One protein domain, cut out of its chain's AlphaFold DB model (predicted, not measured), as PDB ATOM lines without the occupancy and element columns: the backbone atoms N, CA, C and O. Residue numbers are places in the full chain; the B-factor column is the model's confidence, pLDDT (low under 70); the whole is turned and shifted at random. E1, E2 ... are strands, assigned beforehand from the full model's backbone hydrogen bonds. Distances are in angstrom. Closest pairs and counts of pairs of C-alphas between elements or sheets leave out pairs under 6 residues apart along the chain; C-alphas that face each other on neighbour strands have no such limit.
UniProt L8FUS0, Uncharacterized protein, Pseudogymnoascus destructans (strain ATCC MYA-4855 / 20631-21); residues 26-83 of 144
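AT A GLANCE: This is residues 26 to 83 of the 144 residues of an uncharacterized protein of Pseudogymnoascus destructans (strain ATCC MYA-4855 / 20631-21) (UniProt L8FUS0). With little regular structure, this is a row of two small strand hairpins, E1-E2 and E3-E4, joined by the looped link of residues 57 to 71, with residues 26 to 32 in an irregular tail at the end away from E3-E4. The printed part has 58 residues, no named helix and four strands, E1 to E4 in chain order, in two antiparallel two-stranded sheets; the class is all strand, with 19 residues in named elements. It is only just loose, close to compact, with a radius of gyration of the C-alphas of 12.4 A, and spans 38 by 19 by 15 A.

IN THESE COORDINATES: E1, residues 43 to 48, is 14.2 A long and begins at C-alpha 43 (183.364, 203.440, 121.470). E2, residues 51 to 56, is 15.7 A long. E3 is residues 72 to 75, 9.2 A; E4 is residues 80 to 82, 6.7 A, ending at C-alpha 82 (189.714, 218.622, 124.070).

HOW THE PARTS SIT: E1 and E2 form an antiparallel hairpin at 144 degrees, with N 46 and O 53 2.8 A apart. E3 and E4 form another at 138 degrees, with N 72 and O 82 2.8 A apart. E2 and E3 are apart.

THE WHOLE: The link from E2 to E3 is long. The printed part has no cut; pLDDT is under 70 at residues 26 to 32 and 63.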
ATOM      1  N   VAL A  26     176.910 197.958  98.539       51.59
ATOM      2  CA  VAL A  26     176.970 199.412  98.295       51.59
ATOM      3  C   VAL A  26     177.728 200.171  99.404       51.59
ATOM      4  O   VAL A  26     178.282 201.238  99.152       51.59
ATOM      5  N   LEU A  27     177.803 199.631 100.627       53.78
ATOM      6  CA  LEU A  27     178.502 200.264 101.759       53.78
ATOM      7  C   LEU A  27     180.012 199.970 101.788       53.78
ATOM      8  O   LEU A  27     180.745 200.634 102.517       53.78
ATOM      9  N   LYS A  28     180.483 198.989 101.004       48.09
ATOM     10  CA  LYS A  28     181.872 198.501 101.024       48.09
ATOM     11  C   LYS A  28     182.880 199.568 100.571       48.09
ATOM     12  O   LYS A  28     183.939 199.674 101.173       48.09
ATOM     13  N   ASP A  29     182.525 200.376  99.572       52.88
ATOM     14  CA  ASP A  29     183.392 201.433  99.024       52.88
ATOM     15  C   ASP A  29     183.326 202.755  99.811       52.88
ATOM     16  O   ASP A  29     184.259 203.555  99.773       52.88
ATOM     17  N   ARG A  30     182.244 202.990 100.569       53.28
ATOM     18  CA  ARG A  30     182.048 204.231 101.346       53.28
ATOM     19  C   ARG A  30     182.583 204.148 102.778       53.28
ATOM     20  O   ARG A  30     182.741 205.175 103.425       53.28
ATOM     21  N   ALA A  31     182.899 202.948 103.261       55.81
ATOM     22  CA  ALA A  31     183.496 202.714 104.577       55.81
ATOM     23  C   ALA A  31     185.023 202.931 104.589       55.81
ATOM     24  O   ALA A  31     185.749 202.247 105.300       55.81
ATOM     25  N   SER A  32     185.527 203.861 103.779       62.38
ATOM     26  CA  SER A  32     186.891 204.392 103.900       62.38
ATOM     27  C   SER A  32     186.971 205.508 104.953       62.38
ATOM     28  O   SER A  32     188.060 205.942 105.318       62.38
ATOM     29  N   SER A  33     185.822 205.953 105.476       77.50
ATOM     30  CA  SER A  33     185.719 206.955 106.534       77.50
ATOM     31  C   SER A  33     184.739 206.529 107.631       77.50
ATOM     32  O   SER A  33     183.929 205.611 107.477       77.50
ATOM     33  N   CYS A  34     184.785 207.253 108.746       83.00
ATOM     34  CA  CYS A  34     183.870 207.091 109.871       83.00
ATOM     35  C   CYS A  34     182.451 207.640 109.630       83.00
ATOM     36  O   CYS A  34     181.622 207.560 110.532       83.00
ATOM     37  N   ASP A  35     182.139 208.156 108.434       81.12
ATOM     38  CA  ASP A  35     180.849 208.809 108.145       81.12
ATOM     39  C   ASP A  35     179.659 207.839 108.178       81.12
ATOM     40  O   ASP A  35     178.520 208.242 108.407       81.12
ATOM     41  N   VAL A  36     179.912 206.552 107.927       80.62
ATOM     42  CA  VAL A  36     178.888 205.494 107.852       80.62
ATOM     43  C   VAL A  36     179.067 204.403 108.913       80.62
ATOM     44  O   VAL A  36     178.316 203.427 108.925       80.62
ATOM     45  N   VAL A  37     180.057 204.543 109.801       83.19
ATOM     46  CA  VAL A  37     180.405 203.523 110.798       83.19
ATOM     47  C   VAL A  37     179.729 203.837 112.130       83.19
ATOM     48  O   VAL A  37     180.044 204.816 112.801       83.19
ATOM     49  N   LEU A  38     178.800 202.968 112.530       82.69
ATOM     50  CA  LEU A  38     178.101 203.034 113.812       82.69
ATOM     51  C   LEU A  38     178.806 202.134 114.834       82.69
ATOM     52  O   LEU A  38     178.706 200.909 114.767       82.69
ATOM     53  N   CYS A  39     179.511 202.746 115.783       83.06
ATOM     54  CA  CYS A  39     180.187 202.033 116.864       83.06
ATOM     55  C   CYS A  39     179.250 201.757 118.054       83.06
ATOM     56  O   CYS A  39     178.263 202.459 118.279       83.06
ATOM     57  N   ALA A  40     179.568 200.725 118.838       78.50
ATOM     58  CA  ALA A  40     178.829 200.398 120.054       78.50
ATOM     59  C   ALA A  40     178.980 201.501 121.122       78.50
ATOM     60  O   ALA A  40     179.922 202.298 121.111       78.50
ATOM     61  N   SER A  41     178.064 201.535 122.090       72.69
ATOM     62  CA  SER A  41     178.096 202.518 123.183       72.69
ATOM     63  C   SER A  41     179.440 202.513 123.925       72.69
ATOM     64  O   SER A  41     179.893 201.467 124.381       72.69
ATOM     65  N   GLY A  42     180.054 203.690 124.092       72.50
ATOM     66  CA  GLY A  42     181.374 203.825 124.730       72.50
ATOM     67  C   GLY A  42     182.568 203.598 123.795       72.50
ATOM     68  O   GLY A  42     183.707 203.596 124.255       72.50
ATOM     69  N   SER A  43     182.322 203.444 122.495       81.25
ATOM     70  CA  SER A  43     183.364 203.440 121.470       81.25
ATOM     71  C   SER A  43     183.111 204.531 120.436       81.25
ATOM     72  O   SER A  43     181.969 204.934 120.212       81.25
ATOM     73  N   VAL A  44     184.186 205.031 119.836       84.56
ATOM     74  CA  VAL A  44     184.136 206.047 118.783       84.56
ATOM     75  C   VAL A  44     184.865 205.530 117.555       84.56
ATOM     76  O   VAL A  44     185.842 204.789 117.677       84.56
ATOM     77  N   CYS A  45     184.384 205.909 116.375       84.19
ATOM     78  CA  CYS A  45     185.072 205.576 115.143       84.19
ATOM     79  C   CYS A  45     186.295 206.480 114.970       84.19
ATOM     80  O   CYS A  45     186.193 207.707 115.049       84.19
ATOM     81  N   GLN A  46     187.439 205.864 114.704       84.12
ATOM     82  CA  GLN A  46     188.682 206.527 114.353       84.12
ATOM     83  C   GLN A  46     189.278 205.841 113.126       84.12
ATOM     84  O   GLN A  46     189.310 204.619 113.053       84.12
ATOM     85  N   VAL A  47     189.754 206.616 112.152       84.94
ATOM     86  CA  VAL A  47     190.466 206.052 110.999       84.94
ATOM     87  C   VAL A  47     191.924 205.831 111.393       84.94
ATOM     88  O   VAL A  47     192.645 206.796 111.648       84.94
ATOM     89  N   ILE A  48     192.344 204.570 111.456       82.62
ATOM     90  CA  ILE A  48     193.707 204.132 111.772       82.62
ATOM     91  C   ILE A  48     194.232 203.413 110.530       82.62
ATOM     92  O   ILE A  48     193.565 202.536 109.997       82.62
ATOM     93  N   ASP A  49     195.379 203.843 110.000       83.88
ATOM     94  CA  ASP A  49     195.975 203.262 108.786       83.88
ATOM     95  C   ASP A  49     195.011 203.170 107.578       83.88
ATOM     96  O   ASP A  49     195.039 202.224 106.795       83.88
ATOM     97  N   ASN A  50     194.168 204.197 107.394       81.00
ATOM     98  CA  ASN A  50     193.106 204.279 106.371       81.00
ATOM     99  C   ASN A  50     191.958 203.264 106.531       81.00
ATOM    100  O   ASN A  50     191.168 203.074 105.605       81.00
ATOM    101  N   VAL A  51     191.834 202.644 107.702       83.19
ATOM    102  CA  VAL A  51     190.739 201.737 108.051       83.19
ATOM    103  C   VAL A  51     189.934 202.353 109.199       83.19
ATOM    104  O   VAL A  51     190.518 202.747 110.208       83.19
ATOM    105  N   PRO A  52     188.602 202.493 109.088       84.31
ATOM    106  CA  PRO A  52     187.796 202.943 110.214       84.31
ATOM    107  C   PRO A  52     187.685 201.835 111.267       84.31
ATOM    108  O   PRO A  52     187.139 200.761 111.009       84.31
ATOM    109  N   GLU A  53     188.162 202.120 112.472       85.62
ATOM    110  CA  GLU A  53     188.114 201.226 113.623       85.62
ATOM    111  C   GLU A  53     187.335 201.859 114.780       85.62
ATOM    112  O   GLU A  53     187.446 203.052 115.065       85.62
ATOM    113  N   CYS A  54     186.542 201.046 115.479       85.06
ATOM    114  CA  CYS A  54     185.877 201.465 116.707       85.06
ATOM    115  C   CYS A  54     186.826 201.262 117.889       85.06
ATOM    116  O   CYS A  54     187.049 200.131 118.326       85.06
ATOM    117  N   VAL A  55     187.347 202.357 118.434       85.44
ATOM    118  CA  VAL A  55     188.232 202.333 119.604       85.44
ATOM    119  C   VAL A  55     187.470 202.701 120.871       85.44
ATOM    120  O   VAL A  55     186.492 203.454 120.839       85.44
ATOM    121  N   GLY A  56     187.910 202.161 122.009       80.50
ATOM    122  CA  GLY A  56     187.368 202.536 123.313       80.50
ATOM    123  C   GLY A  56     187.638 204.013 123.596       80.50
ATOM    124  O   GLY A  56     188.776 204.465 123.485       80.50
ATOM    125  N   GLY A  57     186.598 204.761 123.957       79.88
ATOM    126  CA  GLY A  57     186.720 206.172 124.307       79.88
ATOM    127  C   GLY A  57     186.206 206.463 125.712       79.88
ATOM    128  O   GLY A  57     185.426 205.703 126.289       79.88
ATOM    129  N   GLN A  58     186.652 207.578 126.285       83.50
ATOM    130  CA  GLN A  58     186.192 208.008 127.605       83.50
ATOM    131  C   GLN A  58     184.850 208.730 127.476       83.50
ATOM    132  O   GLN A  58     184.711 209.662 126.684       83.50
ATOM    133  N   LYS A  59     183.844 208.315 128.250       86.00
ATOM    134  CA  LYS A  59     182.574 209.049 128.324       86.00
ATOM    135  C   LYS A  59     182.831 210.436 128.905       86.00
ATOM    136  O   LYS A  59     183.502 210.551 129.930       86.00
ATOM    137  N   CYS A  60     182.292 211.467 128.265       87.81
ATOM    138  CA  CYS A  60     182.403 212.837 128.742       87.81
ATOM    139  C   CYS A  60     181.018 213.402 129.005       87.81
ATOM    140  O   CYS A  60     180.259 213.664 128.075       87.81
ATOM    141  N   GLY A  61     180.715 213.590 130.288       83.50
ATOM    142  CA  GLY A  61     179.418 214.089 130.705       83.50
ATOM    143  C   GLY A  61     178.337 213.038 130.860       83.50
ATOM    144  O   GLY A  61     178.592 211.833 130.862       83.50
ATOM    145  N   MET A  62     177.115 213.539 131.029       74.56
ATOM    146  CA  MET A  62     175.898 212.722 131.069       74.56
ATOM    147  C   MET A  62     175.269 212.552 129.675       74.56
ATOM    148  O   MET A  62     174.322 211.783 129.520       74.56
ATOM    149  N   GLY A  63     175.776 213.267 128.664       66.75
ATOM    150  CA  GLY A  63     175.365 213.116 127.274       66.75
ATOM    151  C   GLY A  63     176.033 211.934 126.568       66.75
ATOM    152  O   GLY A  63     176.753 211.132 127.155       66.75
ATOM    153  N   MET A  64     175.785 211.832 125.261       70.69
ATOM    154  CA  MET A  64     176.262 210.726 124.418       70.69
ATOM    155  C   MET A  64     177.697 210.921 123.908       70.69
ATOM    156  O   MET A  64     178.155 210.136 123.078       70.69
ATOM    157  N   ALA A  65     178.414 211.959 124.356       83.12
ATOM    158  CA  ALA A  65     179.771 212.187 123.878       83.12
ATOM    159  C   ALA A  65     180.750 211.191 124.496       83.12
ATOM    160  O   ALA A  65     180.828 210.988 125.712       83.12
ATOM    161  N   VAL A  66     181.547 210.609 123.614       86.94
ATOM    162  CA  VAL A  66     182.648 209.722 123.947       86.94
ATOM    163  C   VAL A  66     183.893 210.330 123.314       86.94
ATOM    164  O   VAL A  66     183.975 210.444 122.091       86.94
ATOM    165  N   CYS A  67     184.851 210.762 124.133       87.25
ATOM    166  CA  CYS A  67     186.098 211.325 123.635       87.25
ATOM    167  C   CYS A  67     186.985 210.205 123.093       87.25
ATOM    168  O   CYS A  67     187.253 209.222 123.789       87.25
ATOM    169  N   GLY A  68     187.437 210.376 121.850       83.62
ATOM    170  CA  GLY A  68     188.339 209.442 121.187       83.62
ATOM    171  C   GLY A  68     189.755 209.431 121.742       83.62
ATOM    172  O   GLY A  68     190.088 210.149 122.688       83.62
ATOM    173  N   ALA A  69     190.594 208.587 121.144       80.38
ATOM    174  CA  ALA A  69     191.965 208.397 121.593       80.38
ATOM    175  C   ALA A  69     192.747 209.721 121.595       80.38
ATOM    176  O   ALA A  69     192.716 210.489 120.632       80.38
ATOM    177  N   GLY A  70     193.448 209.987 122.699       80.06
ATOM    178  CA  GLY A  70     194.254 211.198 122.879       80.06
ATOM    179  C   GLY A  70     193.469 212.463 123.244       80.06
ATOM    180  O   GLY A  70     194.090 213.506 123.430       80.06
ATOM    181  N   LEU A  71     192.142 212.390 123.382       87.25
ATOM    182  CA  LEU A  71     191.310 213.478 123.901       87.25
ATOM    183  C   LEU A  71     190.964 213.244 125.374       87.25
ATOM    184  O   LEU A  71     190.905 212.103 125.825       87.25
ATOM    185  N   VAL A  72     190.697 214.323 126.106       89.19
ATOM    186  CA  VAL A  72     190.209 214.330 127.492       89.19
ATOM    187  C   VAL A  72     188.882 215.072 127.590       89.19
ATOM    188  O   VAL A  72     188.603 215.979 126.799       89.19
ATOM    189  N   CYS A  73     188.052 214.695 128.563       90.06
ATOM    190  CA  CYS A  73     186.817 215.423 128.839       90.06
ATOM    191  C   CYS A  73     187.135 216.830 129.365       90.06
ATOM    192  O   CYS A  73     187.675 216.983 130.459       90.06
ATOM    193  N   CYS A  74     186.797 217.849 128.577       91.56
ATOM    194  CA  CYS A  74     186.936 219.254 128.954       91.56
ATOM    195  C   CYS A  74     185.734 219.712 129.779       91.56
ATOM    196  O   CYS A  74     185.892 220.277 130.860       91.56
ATOM    197  N   ASN A  75     184.522 219.452 129.281       89.31
ATOM    198  CA  ASN A  75     183.302 219.900 129.935       89.31
ATOM    199  C   ASN A  75     182.222 218.821 129.897       89.31
ATOM    200  O   ASN A  75     181.650 218.528 128.849       89.31
ATOM    201  N   ALA A  76     181.928 218.267 131.069       88.38
ATOM    202  CA  ALA A  76     180.933 217.223 131.261       88.38
ATOM    203  C   ALA A  76     179.481 217.709 131.075       88.38
ATOM    204  O   ALA A  76     178.613 216.916 130.727       88.38
ATOM    205  N   LEU A  77     179.185 218.993 131.299       87.88
ATOM    206  CA  LEU A  77     177.832 219.525 131.091       87.88
ATOM    207  C   LEU A  77     177.544 219.696 129.600       87.88
ATOM    208  O   LEU A  77     176.468 219.353 129.117       87.88
ATOM    209  N   CYS A  78     178.542 220.185 128.873       86.81
ATOM    210  CA  CYS A  78     178.429 220.503 127.456       86.81
ATOM    211  C   CYS A  78     178.888 219.352 126.550       86.81
ATOM    212  O   CYS A  78     178.833 219.477 125.331       86.81
ATOM    213  N   ASN A  79     179.353 218.242 127.137       89.19
ATOM    214  CA  ASN A  79     179.868 217.067 126.437       89.19
ATOM    215  C   ASN A  79     181.047 217.394 125.487       89.19
ATOM    216  O   ASN A  79     181.133 216.866 124.379       89.19
ATOM    217  N   ILE A  80     181.948 218.292 125.911       88.31
ATOM    218  CA  ILE A  80     183.075 218.790 125.101       88.31
ATOM    219  C   ILE A  80     184.348 218.002 125.412       88.31
ATOM    220  O   ILE A  80     184.780 217.928 126.564       88.31
ATOM    221  N   CYS A  81     184.992 217.493 124.364       90.75
ATOM    222  CA  CYS A  81     186.301 216.847 124.409       90.75
ATOM    223  C   CYS A  81     187.385 217.801 123.889       90.75
ATOM    224  O   CYS A  81     187.162 218.507 122.909       90.75
ATOM    225  N   THR A  82     188.564 217.808 124.509       90.31
ATOM    226  CA  THR A  82     189.714 218.622 124.070       90.31
ATOM    227  C   THR A  82     191.010 217.822 124.152       90.31
ATOM    228  O   THR A  82     191.030 216.733 124.732       90.31
ATOM    229  N   LYS A  83     192.101 218.325 123.573       91.81
ATOM    230  CA  LYS A  83     193.418 217.709 123.748       91.81
ATOM    231  C   LYS A  83     193.993 218.042 125.129       91.81
ATOM    232  O   LYS A  83     193.766 219.132 125.651       91.81
TER     233      LYS A  83